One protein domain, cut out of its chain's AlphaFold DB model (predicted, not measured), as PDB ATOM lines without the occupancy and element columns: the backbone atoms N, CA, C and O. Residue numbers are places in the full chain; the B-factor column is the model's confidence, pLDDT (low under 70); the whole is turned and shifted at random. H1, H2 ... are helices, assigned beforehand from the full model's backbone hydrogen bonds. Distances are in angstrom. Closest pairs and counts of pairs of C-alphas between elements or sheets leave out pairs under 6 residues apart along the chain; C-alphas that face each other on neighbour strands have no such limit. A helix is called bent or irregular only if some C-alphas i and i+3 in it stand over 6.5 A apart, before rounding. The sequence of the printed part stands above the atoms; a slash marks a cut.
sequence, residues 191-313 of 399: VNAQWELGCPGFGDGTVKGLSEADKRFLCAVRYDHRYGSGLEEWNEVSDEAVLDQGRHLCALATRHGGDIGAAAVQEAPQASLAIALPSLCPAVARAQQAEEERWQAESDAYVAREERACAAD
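AT A GLANCE: This is residues 191 to 313 of the 399 residues of an uncharacterized protein of Microbispora sp. GKU 823 (UniProt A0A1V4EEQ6). A compact body of short helices and loops bears one long, straight arm: the last helix, H6, starts in the body beside one end of H3, and its residues 292 to 313 stick out free. In the body, H2 crosses one end of H3, the short H4 and H5 pack on H3 farther along, and the short H1 sits on H2. The 123 printed residues have six named helices, in the order H1 to H6, and no named strand; the class is all helix. The whole is loose, with a radius of gyration of the C-alphas of 18.3 A, and elongated, spanning 62 by 33 by 23 A.

HOW THE PARTS SIT: H6, residues 282 to 313, touches H3, residues 239 to 255, with residues 283 to 284 alone; the closest C-alphas are those of Thr 254 and Ala 283, 6.0 A apart. The two run the same way at a steep tilt of 60 degrees. H3 is the hub, touching four other helices. With residues 249 to 253 alone it touches H4, residues 263 to 266, closest at the C-alphas of Ala 253 and Val 265, 6.2 A. With residues 246 to 249 alone it touches H5, residues 271 to 275, closest at the C-alphas of Gly 246 and Leu 273, 6.5 A. With residues 239 to 243 alone it touches H2, residues 212 to 222, about perpendicular at 75 degrees; the closest C-alphas are those of Asp 214 and Leu 243, 7.0 A. H2 touches H1, residues 194 to 197, closest at the C-alphas of Leu 197 and Lys 215, 5.7 A. H5 and H6 are apart, and so are H2 and H6. Every O i to N i+4 pair is within hydrogen-bond range in H2, H3 and H6; in H5 it is 0 of 1, with 1 of 2 O i to N i+3 pairs, and H1 and H4 are too short for an O i to N i+4 pair.

IN THESE COORDINATES: H6 is 46.7 A long, from C-alpha 282 at (55.675, -119.028, 68.824) to C-alpha 313 at (63.282, -74.562, 80.753). H3 is 24.4 A long and H2 15.1 A. H5, 8.5 A long, is irregular, but only just: C-alphas 272 and 275 are 6.9 A apart. H1 and H4 are each 5.1 A long; H1 begins at C-alpha 194, (76.367, -125.182, 61.635).

THE WHOLE: The C-alphas farthest apart, those of Lys 208 and Asp 313, are 64.4 A apart. Without residues 292 to 313 the body spans 36 by 27 by 25 A. The printed part has no cut; the links H1 to H2 and H2 to H3 are long, with 14 and 16 residues. The mean pLDDT of the printed part is 87.2; residues 201 to 203, 224 to 229 and 313 are under 70.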
ATOM      1  N   VAL A 191      75.341-134.744  66.541       87.00
ATOM      2  CA  VAL A 191      75.521-133.302  66.725       87.00
ATOM      3  C   VAL A 191      75.768-132.730  65.335       87.00
ATOM      4  O   VAL A 191      76.827-132.967  64.755       87.00
ATOM      5  N   ASN A 192      74.767-132.085  64.737       83.44
ATOM      6  CA  ASN A 192      74.928-131.491  63.413       83.44
ATOM      7  C   ASN A 192      75.737-130.192  63.523       83.44
ATOM      8  O   ASN A 192      75.476-129.346  64.381       83.44
ATOM      9  N   ALA A 193      76.697-130.010  62.620       80.00
ATOM     10  CA  ALA A 193      77.460-128.772  62.537       80.00
ATOM     11  C   ALA A 193      76.643-127.636  61.889       80.00
ATOM     12  O   ALA A 193      75.668-127.868  61.169       80.00
ATOM     13  N   GLN A 194      77.075-126.389  62.090       80.38
ATOM     14  CA  GLN A 194      76.367-125.182  61.635       80.38
ATOM     15  C   GLN A 194      76.077-125.140  60.122       80.38
ATOM     16  O   GLN A 194      75.002-124.708  59.707       80.38
ATOM     17  N   TRP A 195      76.998-125.639  59.286       77.94
ATOM     18  CA  TRP A 195      76.802-125.717  57.832       77.94
ATOM     19  C   TRP A 195      75.816-126.822  57.432       77.94
ATOM     20  O   TRP A 195      75.153-126.719  56.400       77.94
ATOM     21  N   GLU A 196      75.701-127.881  58.239       83.50
ATOM     22  CA  GLU A 196      74.735-128.956  58.011       83.50
ATOM     23  C   GLU A 196      73.321-128.481  58.355       83.50
ATOM     24  O   GLU A 196      72.368-128.783  57.633       83.50
ATOM     25  N   LEU A 197      73.194-127.692  59.425       85.88
ATOM     26  CA  LEU A 197      71.942-127.060  59.840       85.88
ATOM     27  C   LEU A 197      71.500-125.924  58.901       85.88
ATOM     28  O   LEU A 197      70.312-125.609  58.869       85.88
ATOM     29  N   GLY A 198      72.421-125.348  58.118       86.12
ATOM     30  CA  GLY A 198      72.139-124.216  57.230       86.12
ATOM     31  C   GLY A 198      71.942-122.912  58.002       86.12
ATOM     32  O   GLY A 198      71.018-122.149  57.717       86.12
ATOM     33  N   CYS A 199      72.753-122.687  59.039       85.81
ATOM     34  CA  CYS A 199      72.658-121.477  59.849       85.81
ATOM     35  C   CYS A 199      72.978-120.218  59.017       85.81
ATOM     36  O   CYS A 199      73.786-120.289  58.088       85.81
ATOM     37  N   PRO A 200      72.385-119.047  59.324       77.62
ATOM     38  CA  PRO A 200      72.628-117.819  58.566       77.62
ATOM     39  C   PRO A 200      74.127-117.516  58.418       77.62
ATOM     40  O   PRO A 200      74.844-117.421  59.411       77.62
ATOM     41  N   GLY A 201      74.599-117.376  57.175       68.06
ATOM     42  CA  GLY A 201      76.018-117.168  56.860       68.06
ATOM     43  C   GLY A 201      76.837-118.446  56.632       68.06
ATOM     44  O   GLY A 201      77.996-118.340  56.238       68.06
ATOM     45  N   PHE A 202      76.252-119.638  56.808       58.56
ATOM     46  CA  PHE A 202      76.939-120.924  56.674       58.56
ATOM     47  C   PHE A 202      76.113-121.968  55.898       58.56
ATOM     48  O   PHE A 202      75.153-122.528  56.419       58.56
ATOM     49  N   GLY A 203      76.581-122.316  54.692       62.28
ATOM     50  CA  GLY A 203      76.180-123.517  53.942       62.28
ATOM     51  C   GLY A 203      74.724-123.588  53.458       62.28
ATOM     52  O   GLY A 203      73.918-122.689  53.678       62.28
ATOM     53  N   ASP A 204      74.400-124.702  52.792       73.62
ATOM     54  CA  ASP A 204      73.128-124.904  52.075       73.62
ATOM     55  C   ASP A 204      72.084-125.700  52.891       73.62
ATOM     56  O   ASP A 204      70.976-125.944  52.416       73.62
ATOM     57  N   GLY A 205      72.432-126.143  54.109       77.56
ATOM     58  CA  GLY A 205      71.558-126.943  54.975       77.56
ATOM     59  C   GLY A 205      71.337-128.371  54.464       77.56
ATOM     60  O   GLY A 205      70.313-128.690  53.860       77.56
ATOM     61  N   THR A 206      72.285-129.272  54.727       81.50
ATOM     62  CA  THR A 206      72.250-130.662  54.235       81.50
ATOM     63  C   THR A 206      71.410-131.615  55.095       81.50
ATOM     64  O   THR A 206      71.098-132.727  54.649       81.50
ATOM     65  N   VAL A 207      71.014-131.212  56.310       86.56
ATOM     66  CA  VAL A 207      70.241-132.066  57.226       86.56
ATOM     67  C   VAL A 207      68.807-132.255  56.738       86.56
ATOM     68  O   VAL A 207      68.039-131.304  56.569       86.56
ATOM     69  N   LYS A 208      68.421-133.524  56.568       86.81
ATOM     70  CA  LYS A 208      67.052-133.946  56.246       86.81
ATOM     71  C   LYS A 208      66.321-134.383  57.516       86.81
ATOM     72  O   LYS A 208      66.926-134.985  58.395       86.81
ATOM     73  N   GLY A 209      65.015-134.128  57.581       87.19
ATOM     74  CA  GLY A 209      64.148-134.609  58.668       87.19
ATOM     75  C   GLY A 209      63.973-133.657  59.856       87.19
ATOM     76  O   GLY A 209      63.171-133.958  60.730       87.19
ATOM     77  N   LEU A 210      64.649-132.504  59.869       90.88
ATOM     78  CA  LEU A 210      64.405-131.429  60.836       90.88
ATOM     79  C   LEU A 210      63.510-130.345  60.231       90.88
ATOM     80  O   LEU A 210      63.672-129.989  59.059       90.88
ATOM     81  N   SER A 211      62.588-129.803  61.032       93.44
ATOM     82  CA  SER A 211      61.797-128.642  60.621       93.44
ATOM     83  C   SER A 211      62.649-127.369  60.611       93.44
ATOM     84  O   SER A 211      63.666-127.277  61.294       93.44
ATOM     85  N   GLU A 212      62.222-126.343  59.872       91.31
ATOM     86  CA  GLU A 212      62.932-125.054  59.841       91.31
ATOM     87  C   GLU A 212      62.964-124.341  61.203       91.31
ATOM     88  O   GLU A 212      63.873-123.553  61.464       91.31
ATOM     89  N   ALA A 213      61.993-124.611  62.081       92.00
ATOM     90  CA  ALA A 213      62.002-124.111  63.456       92.00
ATOM     91  C   ALA A 213      63.042-124.856  64.309       92.00
ATOM     92  O   ALA A 213      63.817-124.215  65.013       92.00
ATOM     93  N   ASP A 214      63.120-126.189  64.179       95.06
ATOM     94  CA  ASP A 214      64.134-127.000  64.868       95.06
ATOM     95  C   ASP A 214      65.551-126.597  64.427       95.06
ATOM     96  O   ASP A 214      66.430-126.423  65.265       95.06
ATOM     97  N   LYS A 215      65.771-126.383  63.120       93.12
ATOM     98  CA  LYS A 215      67.063-125.914  62.590       93.12
ATOM     99  C   LYS A 215      67.443-124.548  63.149       93.12
ATOM    100  O   LYS A 215      68.559-124.382  63.623       93.12
ATOM    101  N   ARG A 216      66.521-123.576  63.136       91.31
ATOM    102  CA  ARG A 216      66.774-122.233  63.688       91.31
ATOM    103  C   ARG A 216      67.062-122.264  65.185       91.31
ATOM    104  O   ARG A 216      67.947-121.542  65.633       91.31
ATOM    105  N   PHE A 217      66.365-123.118  65.928       93.94
ATOM    106  CA  PHE A 217      66.628-123.337  67.344       93.94
ATOM    107  C   PHE A 217      68.007-123.934  67.588       93.94
ATOM    108  O   PHE A 217      68.782-123.372  68.356       93.94
ATOM    109  N   LEU A 218      68.358-125.011  66.884       93.88
ATOM    110  CA  LEU A 218      69.686-125.608  66.984       93.88
ATOM    111  C   LEU A 218      70.779-124.624  66.561       93.88
ATOM    112  O   LEU A 218      71.796-124.540  67.236       93.88
ATOM    113  N   CYS A 219      70.559-123.815  65.522       91.00
ATOM    114  CA  CYS A 219      71.482-122.745  65.156       91.00
ATOM    115  C   CYS A 219      71.668-121.743  66.297       91.00
ATOM    116  O   CYS A 219      72.803-121.445  66.634       91.00
ATOM    117  N   ALA A 220      70.592-121.273  66.934       89.50
ATOM    118  CA  ALA A 220      70.692-120.346  68.060       89.50
ATOM    119  C   ALA A 220      71.385-120.964  69.291       89.50
ATOM    120  O   ALA A 220      72.092-120.265  70.006       89.50
ATOM    121  N   VAL A 221      71.211-122.268  69.533       90.88
ATOM    122  CA  VAL A 221      71.865-122.980  70.646       90.88
ATOM    123  C   VAL A 221      73.348-123.238  70.364       90.88
ATOM    124  O   VAL A 221      74.178-123.085  71.255       90.88
ATOM    125  N   ARG A 222      73.699-123.634  69.135       86.50
ATOM    126  CA  ARG A 222      75.074-123.991  68.741       86.50
ATOM    127  C   ARG A 222      75.913-122.791  68.331       86.50
ATOM    128  O   ARG A 222      77.137-122.884  68.348       86.50
ATOM    129  N   TYR A 223      75.269-121.703  67.931       78.94
ATOM    130  CA  TYR A 223      75.919-120.552  67.337       78.94
ATOM    131  C   TYR A 223      75.174-119.264  67.703       78.94
ATOM    132  O   TYR A 223      74.220-118.856  67.033       78.94
ATOM    133  N   ASP A 224      75.633-118.587  68.757       68.88
ATOM    134  CA  ASP A 224      75.225-117.208  68.996       68.88
ATOM    135  C   ASP A 224      76.102-116.260  68.165       68.88
ATOM    136  O   ASP A 224      77.306-116.111  68.387       68.88
ATOM    137  N   HIS A 225      75.471-115.574  67.215       55.59
ATOM    138  CA  HIS A 225      76.068-114.543  66.370       55.59
ATOM    139  C   HIS A 225      76.720-113.393  67.160       55.59
ATOM    140  O   HIS A 225      77.562-112.691  66.603       55.59
ATOM    141  N   ARG A 226      76.363-113.184  68.438       58.34
ATOM    142  CA  ARG A 226      76.982-112.145  69.280       58.34
ATOM    143  C   ARG A 226      78.352-112.523  69.835       58.34
ATOM    144  O   ARG A 226      79.172-111.627  70.022       58.34
ATOM    145  N   TYR A 227      78.601-113.806  70.088       54.69
ATOM    146  CA  TYR A 227      79.814-114.264  70.780       54.69
ATOM    147  C   TYR A 227      80.630-115.289  69.986       54.69
ATOM    148  O   TYR A 227      81.759-115.589  70.361       54.69
ATOM    149  N   GLY A 228      80.103-115.795  68.867       60.94
ATOM    150  CA  GLY A 228      80.796-116.771  68.022       60.94
ATOM    151  C   GLY A 228      80.958-118.149  68.669       60.94
ATOM    152  O   GLY A 228      81.615-119.010  68.091       60.94
ATOM    153  N   SER A 229      80.358-118.370  69.839       66.69
ATOM    154  CA  SER A 229      80.283-119.649  70.538       66.69
ATOM    155  C   SER A 229      78.821-120.006  70.816       66.69
ATOM    156  O   SER A 229      77.970-119.135  71.008       66.69
ATOM    157  N   GLY A 230      78.505-121.302  70.775       72.94
ATOM    158  CA  GLY A 230      77.219-121.814  71.245       72.94
ATOM    159  C   GLY A 230      77.095-121.735  72.764       72.94
ATOM    160  O   GLY A 230      78.064-121.447  73.465       72.94
ATOM    161  N   LEU A 231      75.905-122.036  73.280       80.75
ATOM    162  CA  LEU A 231      75.677-122.178  74.718       80.75
ATOM    163  C   LEU A 231      76.596-123.288  75.263       80.75
ATOM    164  O   LEU A 231      76.460-124.444  74.860       80.75
ATOM    165  N   GLU A 232      77.525-122.931  76.160       72.38
ATOM    166  CA  GLU A 232      78.663-123.774  76.589       72.38
ATOM    167  C   GLU A 232      78.267-125.166  77.103       72.38
ATOM    168  O   GLU A 232      79.022-126.116  76.948       72.38
ATOM    169  N   GLU A 233      77.073-125.316  77.677       80.88
ATOM    170  CA  GLU A 233      76.592-126.591  78.233       80.88
ATOM    171  C   GLU A 233      75.874-127.481  77.206       80.88
ATOM    172  O   GLU A 233      75.605-128.653  77.465       80.88
ATOM    173  N   TRP A 234      75.543-126.933  76.035       86.50
ATOM    174  CA  TRP A 234      74.671-127.574  75.048       86.50
ATOM    175  C   TRP A 234      75.368-127.850  73.720       86.50
ATOM    176  O   TRP A 234      74.768-128.473  72.851       86.50
ATOM    177  N   ASN A 235      76.619-127.418  73.564       77.50
ATOM    178  CA  ASN A 235      77.425-127.549  72.350       77.50
ATOM    179  C   ASN A 235      77.860-128.996  72.031       77.50
ATOM    180  O   ASN A 235      78.040-129.304  70.855       77.50
ATOM    181  N   GLU A 236      77.953-129.882  73.027       78.44
ATOM    182  CA  GLU A 236      78.328-131.304  72.883       78.44
ATOM    183  C   GLU A 236      77.123-132.265  73.018       78.44
ATOM    184  O   GLU A 236      77.219-133.450  72.704       78.44
ATOM    185  N   VAL A 237      75.963-131.775  73.470       84.81
ATOM    186  CA  VAL A 237      74.746-132.591  73.660       84.81
ATOM    187  C   VAL A 237      74.169-132.990  72.298       84.81
ATOM    188  O   VAL A 237      74.289-132.219  71.357       84.81
ATOM    189  N   SER A 238      73.533-134.154  72.141       87.00
ATOM    190  CA  SER A 238      72.935-134.548  70.851       87.00
ATOM    191  C   SER A 238      71.758-133.656  70.443       87.00
ATOM    192  O   SER A 238      71.001-133.193  71.294       87.00
ATOM    193  N   ASP A 239      71.555-133.443  69.139       92.25
ATOM    194  CA  ASP A 239      70.488-132.552  68.655       92.25
ATOM    195  C   ASP A 239      69.089-133.000  69.083       92.25
ATOM    196  O   ASP A 239      68.245-132.168  69.398       92.25
ATOM    197  N   GLU A 240      68.851-134.310  69.142       91.25
ATOM    198  CA  GLU A 240      67.594-134.880  69.631       91.25
ATOM    199  C   GLU A 240      67.338-134.500  71.095       91.25
ATOM    200  O   GLU A 240      66.266-133.996  71.422       91.25
ATOM    201  N   ALA A 241      68.349-134.637  71.960       90.88
ATOM    202  CA  ALA A 241      68.232-134.265  73.365       90.88
ATOM    203  C   ALA A 241      68.055-132.749  73.546       90.88
ATOM    204  O   ALA A 241      67.232-132.324  74.357       90.88
ATOM    205  N   VAL A 242      68.771-131.926  72.769       93.88
ATOM    206  CA  VAL A 242      68.602-130.463  72.787       93.88
ATOM    207  C   VAL A 242      67.179-130.072  72.375       93.88
ATOM    208  O   VAL A 242      66.547-129.247  73.038       93.88
ATOM    209  N   LEU A 243      66.644-130.680  71.312       95.81
ATOM    210  CA  LEU A 243      65.285-130.416  70.837       95.81
ATOM    211  C   LEU A 243      64.221-130.858  71.839       95.81
ATOM    212  O   LEU A 243      63.267-130.115  72.071       95.81
ATOM    213  N   ASP A 244      64.379-132.024  72.459       95.19
ATOM    214  CA  ASP A 244      63.436-132.513  73.464       95.19
ATOM    215  C   ASP A 244      63.398-131.604  74.696       95.19
ATOM    216  O   ASP A 244      62.312-131.228  75.153       95.19
ATOM    217  N   GLN A 245      64.561-131.159  75.183       95.31
ATOM    218  CA  GLN A 245      64.636-130.201  76.289       95.31
ATOM    219  C   GLN A 245      64.053-128.834  75.904       95.31
ATOM    220  O   GLN A 245      63.270-128.259  76.664       95.31
ATOM    221  N   GLY A 246      64.346-128.339  74.697       95.75
ATOM    222  CA  GLY A 246      63.769-127.099  74.172       95.75
ATOM    223  C   GLY A 246      62.243-127.158  74.056       95.75
ATOM    224  O   GLY A 246      61.543-126.231  74.468       95.75
ATOM    225  N   ARG A 247      61.685-128.270  73.564       96.31
ATOM    226  CA  ARG A 247      60.228-128.480  73.479       96.31
ATOM    227  C   ARG A 247      59.592-128.579  74.859       96.31
ATOM    228  O   ARG A 247      58.522-128.006  75.072       96.31
ATOM    229  N   HIS A 248      60.247-129.259  75.800       95.56
ATOM    230  CA  HIS A 248      59.781-129.337  77.180       95.56
ATOM    231  C   HIS A 248      59.724-127.945  77.829       95.56
ATOM    232  O   HIS A 248      58.700-127.573  78.407       95.56
ATOM    233  N   LEU A 249      60.770-127.136  77.645       95.69
ATOM    234  CA  LEU A 249      60.805-125.759  78.131       95.69
ATOM    235  C   LEU A 249      59.769-124.866  77.430       95.69
ATOM    236  O   LEU A 249      59.101-124.078  78.092       95.69
ATOM    237  N   CYS A 250      59.555-125.024  76.119       96.25
ATOM    238  CA  CYS A 250      58.503-124.306  75.390       96.25
ATOM    239  C   CYS A 250      57.104-124.642  75.928       96.25
ATOM    240  O   CYS A 250      56.276-123.744  76.107       96.25
ATOM    241  N   ALA A 251      56.831-125.913  76.231       95.88
ATOM    242  CA  ALA A 251      55.567-126.321  76.836       95.88
ATOM    243  C   ALA A 251      55.372-125.686  78.221       95.88
ATOM    244  O   ALA A 251      54.258-125.273  78.550       95.88
ATOM    245  N   LEU A 252      56.445-125.573  79.009       95.31
ATOM    246  CA  LEU A 252      56.426-124.904  80.306       95.31
ATOM    247  C   LEU A 252      56.159-123.400  80.157       95.31
ATOM    248  O   LEU A 252      55.190-122.903  80.726       95.31
ATOM    249  N   ALA A 253      56.923-122.700  79.318       94.81
ATOM    250  CA  ALA A 253      56.742-121.271  79.057       94.81
ATOM    251  C   ALA A 253      55.341-120.955  78.506       94.81
ATOM    252  O   ALA A 253      54.704-119.987  78.915       94.81
ATOM    253  N   THR A 254      54.795-121.815  77.642       95.62
ATOM    254  CA  THR A 254      53.437-121.652  77.097       95.62
ATOM    255  C   THR A 254      52.365-121.690  78.192       95.62
ATOM    256  O   THR A 254      51.400-120.929  78.122       95.62
ATOM    257  N   ARG A 255      52.532-122.511  79.243       95.56
ATOM    258  CA  ARG A 255      51.612-122.523  80.402       95.56
ATOM    259  C   ARG A 255      51.645-121.216  81.194       95.56
ATOM    260  O   ARG A 255      50.653-120.878  81.830       95.56
ATOM    261  N   HIS A 256      52.750-120.482  81.110       95.00
ATOM    262  CA  HIS A 256      52.940-119.170  81.722       95.00
ATOM    263  C   HIS A 256      52.750-118.022  80.717       95.00
ATOM    264  O   HIS A 256      53.293-116.938  80.886       95.00
ATOM    265  N   GLY A 257      51.970-118.236  79.651       92.31
ATOM    266  CA  GLY A 257      51.630-117.177  78.692       92.31
ATOM    267  C   GLY A 257      52.768-116.777  77.748       92.31
ATOM    268  O   GLY A 257      52.675-115.739  77.103       92.31
ATOM    269  N   GLY A 258      53.817-117.595  77.644       91.94
ATOM    270  CA  GLY A 258      55.025-117.290  76.873       91.94
ATOM    271  C   GLY A 258      56.087-116.522  77.662       91.94
ATOM    272  O   GLY A 258      57.117-116.182  77.087       91.94
ATOM    273  N   ASP A 259      55.863-116.277  78.954       91.19
ATOM    274  CA  ASP A 259      56.814-115.599  79.831       91.19
ATOM    275  C   ASP A 259      57.992-116.522  80.189       91.19
ATOM    276  O   ASP A 259      57.836-117.515  80.906       91.19
ATOM    277  N   ILE A 260      59.181-116.187  79.680       90.50
ATOM    278  CA  ILE A 260      60.435-116.879  80.014       90.50
ATOM    279  C   ILE A 260      61.027-116.428  81.357       90.50
ATOM    280  O   ILE A 260      61.918-117.089  81.885       90.50
ATOM    281  N   GLY A 261      60.535-115.319  81.911       90.00
ATOM    282  CA  GLY A 261      60.884-114.797  83.228       90.00
ATOM    283  C   GLY A 261      60.115-115.453  84.377       90.00
ATOM    284  O   GLY A 261      60.466-115.255  85.540       90.00
ATOM    285  N   ALA A 262      59.096-116.263  84.081       91.50
ATOM    286  CA  ALA A 262      58.347-116.990  85.094       91.50
ATOM    287  C   ALA A 262      59.277-117.908  85.912       91.50
ATOM    288  O   ALA A 262      60.075-118.654  85.343       91.50
ATOM    289  N   ALA A 263      59.128-117.913  87.243       92.44
ATOM    290  CA  ALA A 263      60.002-118.669  88.152       92.44
ATOM    291  C   ALA A 263      60.138-120.153  87.763       92.44
ATOM    292  O   ALA A 263      61.237-120.694  87.737       92.44
ATOM    293  N   ALA A 264      59.036-120.786  87.347       89.75
ATOM    294  CA  ALA A 264      59.046-122.175  86.890       89.75
ATOM    295  C   ALA A 264      59.942-122.408  85.656       89.75
ATOM    296  O   ALA A 264      60.513-123.484  85.515       89.75
ATOM    297  N   VAL A 265      60.067-121.418  84.764       91.19
ATOM    298  CA  VAL A 265      60.924-121.482  83.570       91.19
ATOM    299  C   VAL A 265      62.385-121.213  83.937       91.19
ATOM    300  O   VAL A 265      63.263-121.899  83.422       91.19
ATOM    301  N   GLN A 266      62.646-120.271  84.850       92.12
ATOM    302  CA  GLN A 266      64.004-119.924  85.294       92.12
ATOM    303  C   GLN A 266      64.655-120.991  86.182       92.12
ATOM    304  O   GLN A 266      65.866-121.179  86.127       92.12
ATOM    305  N   GLU A 267      63.866-121.700  86.989       90.50
ATOM    306  CA  GLU A 267      64.352-122.769  87.871       90.50
ATOM    307  C   GLU A 267      64.470-124.126  87.156       90.50
ATOM    308  O   GLU A 267      64.938-125.106  87.739       90.50
ATOM    309  N   ALA A 268      64.038-124.212  85.894       89.25
ATOM    310  CA  ALA A 268      64.137-125.438  85.123       89.25
ATOM    311  C   ALA A 268      65.615-125.791  84.845       89.25
ATOM    312  O   ALA A 268      66.397-124.903  84.508       89.25
ATOM    313  N   PRO A 269      66.006-127.080  84.879       87.06
ATOM    314  CA  PRO A 269      67.376-127.510  84.568       87.06
ATOM    315  C   PRO A 269      67.896-127.017  83.212       87.06
ATOM    316  O   PRO A 269      69.090-126.826  83.025       87.06
ATOM    317  N   GLN A 270      66.986-126.806  82.266       90.00
ATOM    318  CA  GLN A 270      67.255-126.360  80.908       90.00
ATOM    319  C   GLN A 270      67.000-124.857  80.686       90.00
ATOM    320  O   GLN A 270      66.871-124.425  79.542       90.00
ATOM    321  N   ALA A 271      66.917-124.046  81.749       89.06
ATOM    322  CA  ALA A 271      66.628-122.609  81.676       89.06
ATOM    323  C   ALA A 271      67.603-121.826  80.778       89.06
ATOM    324  O   ALA A 271      67.205-120.856  80.136       89.06
ATOM    325  N   SER A 272      68.854-122.274  80.648       88.69
ATOM    326  CA  SER A 272      69.847-121.685  79.737       88.69
ATOM    327  C   SER A 272      69.416-121.708  78.260       88.69
ATOM    328  O   SER A 272      69.875-120.881  77.476       88.69
ATOM    329  N   LEU A 273      68.502-122.607  77.864       92.50
ATOM    330  CA  LEU A 273      67.928-122.652  76.511       92.50
ATOM    331  C   LEU A 273      66.865-121.565  76.265       92.50
ATOM    332  O   LEU A 273      66.437-121.384  75.122       92.50
ATOM    333  N   ALA A 274      66.423-120.835  77.297       91.00
ATOM    334  CA  ALA A 274      65.337-119.857  77.194       91.00
ATOM    335  C   ALA A 274      65.621-118.741  76.172       91.00
ATOM    336  O   ALA A 274      64.700-118.281  75.499       91.00
ATOM    337  N   ILE A 275      66.891-118.358  76.000       88.88
ATOM    338  CA  ILE A 275      67.317-117.334  75.032       88.88
ATOM    339  C   ILE A 275      67.060-117.790  73.585       88.88
ATOM    340  O   ILE A 275      66.648-116.989  72.749       88.88
ATOM    341  N   ALA A 276      67.250-119.078  73.286       91.81
ATOM    342  CA  ALA A 276      67.037-119.640  71.949       91.81
ATOM    343  C   ALA A 276      65.563-119.993  71.674       91.81
ATOM    344  O   ALA A 276      65.150-120.123  70.518       91.81
ATOM    345  N   LEU A 277      64.746-120.119  72.723       93.38
ATOM    346  CA  LEU A 277      63.358-120.582  72.673       93.38
ATOM    347  C   LEU A 277      62.407-119.828  71.721       93.38
ATOM    348  O   LEU A 277      61.527-120.496  71.174       93.38
ATOM    349  N   PRO A 278      62.540-118.511  71.451       93.69
ATOM    350  CA  PRO A 278      61.659-117.800  70.515       93.69
ATOM    351  C   PRO A 278      61.651-118.398  69.103       93.69
ATOM    352  O   PRO A 278      60.633-118.361  68.414       93.69
ATOM    353  N   SER A 279      62.767-119.000  68.681       90.56
ATOM    354  CA  SER A 279      62.887-119.654  67.371       90.56
ATOM    355  C   SER A 279      62.098-120.970  67.267       90.56
ATOM    356  O   SER A 279      61.662-121.338  66.175       90.56
ATOM    357  N   LEU A 280      61.877-121.641  68.402       93.62
ATOM    358  CA  LEU A 280      61.152-122.908  68.519       93.62
ATOM    359  C   LEU A 280      59.690-122.710  68.955       93.62
ATOM    360  O   LEU A 280      58.825-123.514  68.619       93.62
ATOM    361  N   CYS A 281      59.410-121.649  69.721       95.62
ATOM    362  CA  CYS A 281      58.181-121.481  70.489       95.62
ATOM    363  C   CYS A 281      57.439-120.177  70.126       95.62
ATOM    364  O   CYS A 281      57.731-119.116  70.685       95.62
ATOM    365  N   PRO A 282      56.407-120.225  69.258       93.88
ATOM    366  CA  PRO A 282      55.675-119.028  68.824       93.88
ATOM    367  C   PRO A 282      54.949-118.270  69.944       93.88
ATOM    368  O   PRO A 282      54.636-117.090  69.798       93.88
ATOM    369  N   ALA A 283      54.612-118.936  71.054       92.56
ATOM    370  CA  ALA A 283      54.028-118.271  72.221       92.56
ATOM    371  C   ALA A 283      55.039-117.329  72.891       92.56
ATOM    372  O   ALA A 283      54.699-116.189  73.184       92.56
ATOM    373  N   VAL A 284      56.285-117.786  73.044       93.56
ATOM    374  CA  VAL A 284      57.379-116.996  73.620       93.56
ATOM    375  C   VAL A 284      57.767-115.844  72.703       93.56
ATOM    376  O   VAL A 284      57.880-114.719  73.172       93.56
ATOM    377  N   ALA A 285      57.884-116.088  71.393       93.62
ATOM    378  CA  ALA A 285      58.180-115.024  70.432       93.62
ATOM    379  C   ALA A 285      57.150-113.880  70.496       93.62
ATOM    380  O   ALA A 285      57.515-112.708  70.502       93.62
ATOM    381  N   ARG A 286      55.856-114.214  70.611       93.38
ATOM    382  CA  ARG A 286      54.790-113.213  70.767       93.38
ATOM    383  C   ARG A 286      54.851-112.485  72.108       93.38
ATOM    384  O   ARG A 286      54.588-111.289  72.145       93.38
ATOM    385  N   ALA A 287      55.172-113.191  73.191       92.56
ATOM    386  CA  ALA A 287      55.306-112.584  74.509       92.56
ATOM    387  C   ALA A 287      56.471-111.581  74.549       92.56
ATOM    388  O   ALA A 287      56.267-110.458  75.002       92.56
ATOM    389  N   GLN A 288      57.629-111.947  73.988       91.69
ATOM    390  CA  GLN A 288      58.783-111.053  73.858       91.69
ATOM    391  C   GLN A 288      58.460-109.828  73.006       91.69
ATOM    392  O   GLN A 288      58.702-108.710  73.442       91.69
ATOM    393  N   GLN A 289      57.834-110.013  71.840       93.56
ATOM    394  CA  GLN A 289      57.451-108.884  70.993       93.56
ATOM    395  C   GLN A 289      56.492-107.921  71.721       93.56
ATOM    396  O   GLN A 289      56.668-106.708  71.667       93.56
ATOM    397  N   ALA A 290      55.512-108.445  72.463       92.12
ATOM    398  CA  ALA A 290      54.589-107.621  73.244       92.12
ATOM    399  C   ALA A 290      55.257-106.918  74.443       92.12
ATOM    400  O   ALA A 290      54.714-105.944  74.969       92.12
ATOM    401  N   GLU A 291      56.377-107.432  74.943       90.94
ATOM    402  CA  GLU A 291      57.181-106.791  75.986       90.94
ATOM    403  C   GLU A 291      58.096-105.713  75.399       90.94
ATOM    404  O   GLU A 291      58.137-104.605  75.927       90.94
ATOM    405  N   GLU A 292      58.735-105.982  74.257       91.06
ATOM    406  CA  GLU A 292      59.511-104.997  73.500       91.06
ATOM    407  C   GLU A 292      58.646-103.799  73.090       91.06
ATOM    408  O   GLU A 292      59.037-102.657  73.322       91.06
ATOM    409  N   GLU A 293      57.435-104.035  72.574       94.38
ATOM    410  CA  GLU A 293      56.480-102.972  72.228       94.38
ATOM    411  C   GLU A 293      56.075-102.139  73.457       94.38
ATOM    412  O   GLU A 293      55.973-100.911  73.375       94.38
ATOM    413  N   ARG A 294      55.883-102.784  74.617       93.62
ATOM    414  CA  ARG A 294      55.596-102.093  75.885       93.62
ATOM    415  C   ARG A 294      56.773-101.235  76.333       93.62
ATOM    416  O   ARG A 294      56.587-100.057  76.629       93.62
ATOM    417  N   TRP A 295      57.975-101.799  76.333       92.50
ATOM    418  CA  TRP A 295      59.194-101.091  76.710       92.50
ATOM    419  C   TRP A 295      59.481 -99.912  75.776       92.50
ATOM    420  O   TRP A 295      59.865 -98.831  76.224       92.50
ATOM    421  N   GLN A 296      59.234-100.087  74.478       93.75
ATOM    422  CA  GLN A 296      59.394 -99.032  73.488       93.75
ATOM    423  C   GLN A 296      58.386 -97.898  73.713       93.75
ATOM    424  O   GLN A 296      58.789 -96.738  73.766       93.75
ATOM    425  N   ALA A 297      57.113 -98.215  73.967       94.62
ATOM    426  CA  ALA A 297      56.103 -97.213  74.308       94.62
ATOM    427  C   ALA A 297      56.433 -96.450  75.608       94.62
ATOM    428  O   ALA A 297      56.238 -95.233  75.683       94.62
ATOM    429  N   GLU A 298      56.960 -97.131  76.631       93.38
ATOM    430  CA  GLU A 298      57.413 -96.501  77.879       93.38
ATOM    431  C   GLU A 298      58.631 -95.594  77.666       93.38
ATOM    432  O   GLU A 298      58.661 -94.469  78.177       93.38
ATOM    433  N   SER A 299      59.611 -96.052  76.880       91.12
ATOM    434  CA  SER A 299      60.789 -95.271  76.494       91.12
ATOM    435  C   SER A 299      60.385 -94.015  75.719       91.12
ATOM    436  O   SER A 299      60.856 -92.924  76.036       91.12
ATOM    437  N   ASP A 300      59.481 -94.132  74.748       94.44
ATOM    438  CA  ASP A 300      59.009 -93.000  73.946       94.44
ATOM    439  C   ASP A 300      58.229 -91.994  74.804       94.44
ATOM    440  O   ASP A 300      58.432 -90.781  74.701       94.44
ATOM    441  N   ALA A 301      57.389 -92.479  75.724       94.25
ATOM    442  CA  ALA A 301      56.689 -91.630  76.682       94.25
ATOM    443  C   ALA A 301      57.654 -90.919  77.644       94.25
ATOM    444  O   ALA A 301      57.428 -89.760  78.003       94.25
ATOM    445  N   TYR A 302      58.726 -91.592  78.069       90.44
ATOM    446  CA  TYR A 302      59.782 -90.995  78.882       90.44
ATOM    447  C   TYR A 302      60.526 -89.896  78.116       90.44
ATOM    448  O   TYR A 302      60.579 -88.766  78.597       90.44
ATOM    449  N   VAL A 303      61.006 -90.183  76.901       90.88
ATOM    450  CA  VAL A 303      61.704 -89.201  76.053       90.88
ATOM    451  C   VAL A 303      60.818 -87.986  75.782       90.88
ATOM    452  O   VAL A 303      61.260 -86.857  75.972       90.88
ATOM    453  N   ALA A 304      59.539 -88.189  75.453       92.50
ATOM    454  CA  ALA A 304      58.609 -87.087  75.224       92.50
ATOM    455  C   ALA A 304      58.347 -86.234  76.482       92.50
ATOM    456  O   ALA A 304      58.029 -85.051  76.363       92.50
ATOM    457  N   ARG A 305      58.439 -86.804  77.694       91.56
ATOM    458  CA  ARG A 305      58.351 -86.027  78.945       91.56
ATOM    459  C   ARG A 305      59.599 -85.177  79.161       91.56
ATOM    460  O   ARG A 305      59.454 -83.991  79.444       91.56
ATOM    461  N   GLU A 306      60.780 -85.757  78.977       89.56
ATOM    462  CA  GLU A 306      62.062 -85.053  79.108       89.56
ATOM    463  C   GLU A 306      62.196 -83.926  78.073       89.56
ATOM    464  O   GLU A 306      62.556 -82.804  78.418       89.56
ATOM    465  N   GLU A 307      61.817 -84.165  76.813       86.44
ATOM    466  CA  GLU A 307      61.837 -83.130  75.770       86.44
ATOM    467  C   GLU A 307      60.894 -81.961  76.090       86.44
ATOM    468  O   GLU A 307      61.256 -80.803  75.880       86.44
ATOM    469  N   ARG A 308      59.705 -82.233  76.653       87.62
ATOM    470  CA  ARG A 308      58.782 -81.176  77.105       87.62
ATOM    471  C   ARG A 308      59.342 -80.379  78.283       87.62
ATOM    472  O   ARG A 308      59.149 -79.167  78.316       87.62
ATOM    473  N   ALA A 309      60.018 -81.031  79.230       82.38
ATOM    474  CA  ALA A 309      60.660 -80.354  80.356       82.38
ATOM    475  C   ALA A 309      61.808 -79.449  79.881       82.38
ATOM    476  O   ALA A 309      61.851 -78.274  80.235       82.38
ATOM    477  N   CYS A 310      62.664 -79.954  78.987       83.06
ATOM    478  CA  CYS A 310      63.737 -79.176  78.367       83.06
ATOM    479  C   CYS A 310      63.216 -77.973  77.563       83.06
ATOM    480  O   CYS A 310      63.817 -76.903  77.605       83.06
ATOM    481  N   ALA A 311      62.101 -78.126  76.837       76.94
ATOM    482  CA  ALA A 311      61.478 -77.019  76.110       76.94
ATOM    483  C   ALA A 311      60.943 -75.927  77.057       76.94
ATOM    484  O   ALA A 311      61.131 -74.745  76.783       76.94
ATOM    485  N   ALA A 312      60.340 -76.312  78.188       73.00
ATOM    486  CA  ALA A 312      59.835 -75.370  79.188       73.00
ATOM    487  C   ALA A 312      60.956 -74.604  79.922       73.00
ATOM    488  O   ALA A 312      60.798 -73.420  80.217       73.00
ATOM    489  N   ASP A 313      62.109 -75.236  80.169       64.19
ATOM    490  CA  ASP A 313      63.282 -74.562  80.753       64.19
ATOM    491  C   ASP A 313      63.946 -73.572  79.777       64.19
ATOM    492  O   ASP A 313      64.485 -72.541  80.191       64.19
TER     493      ASP A 313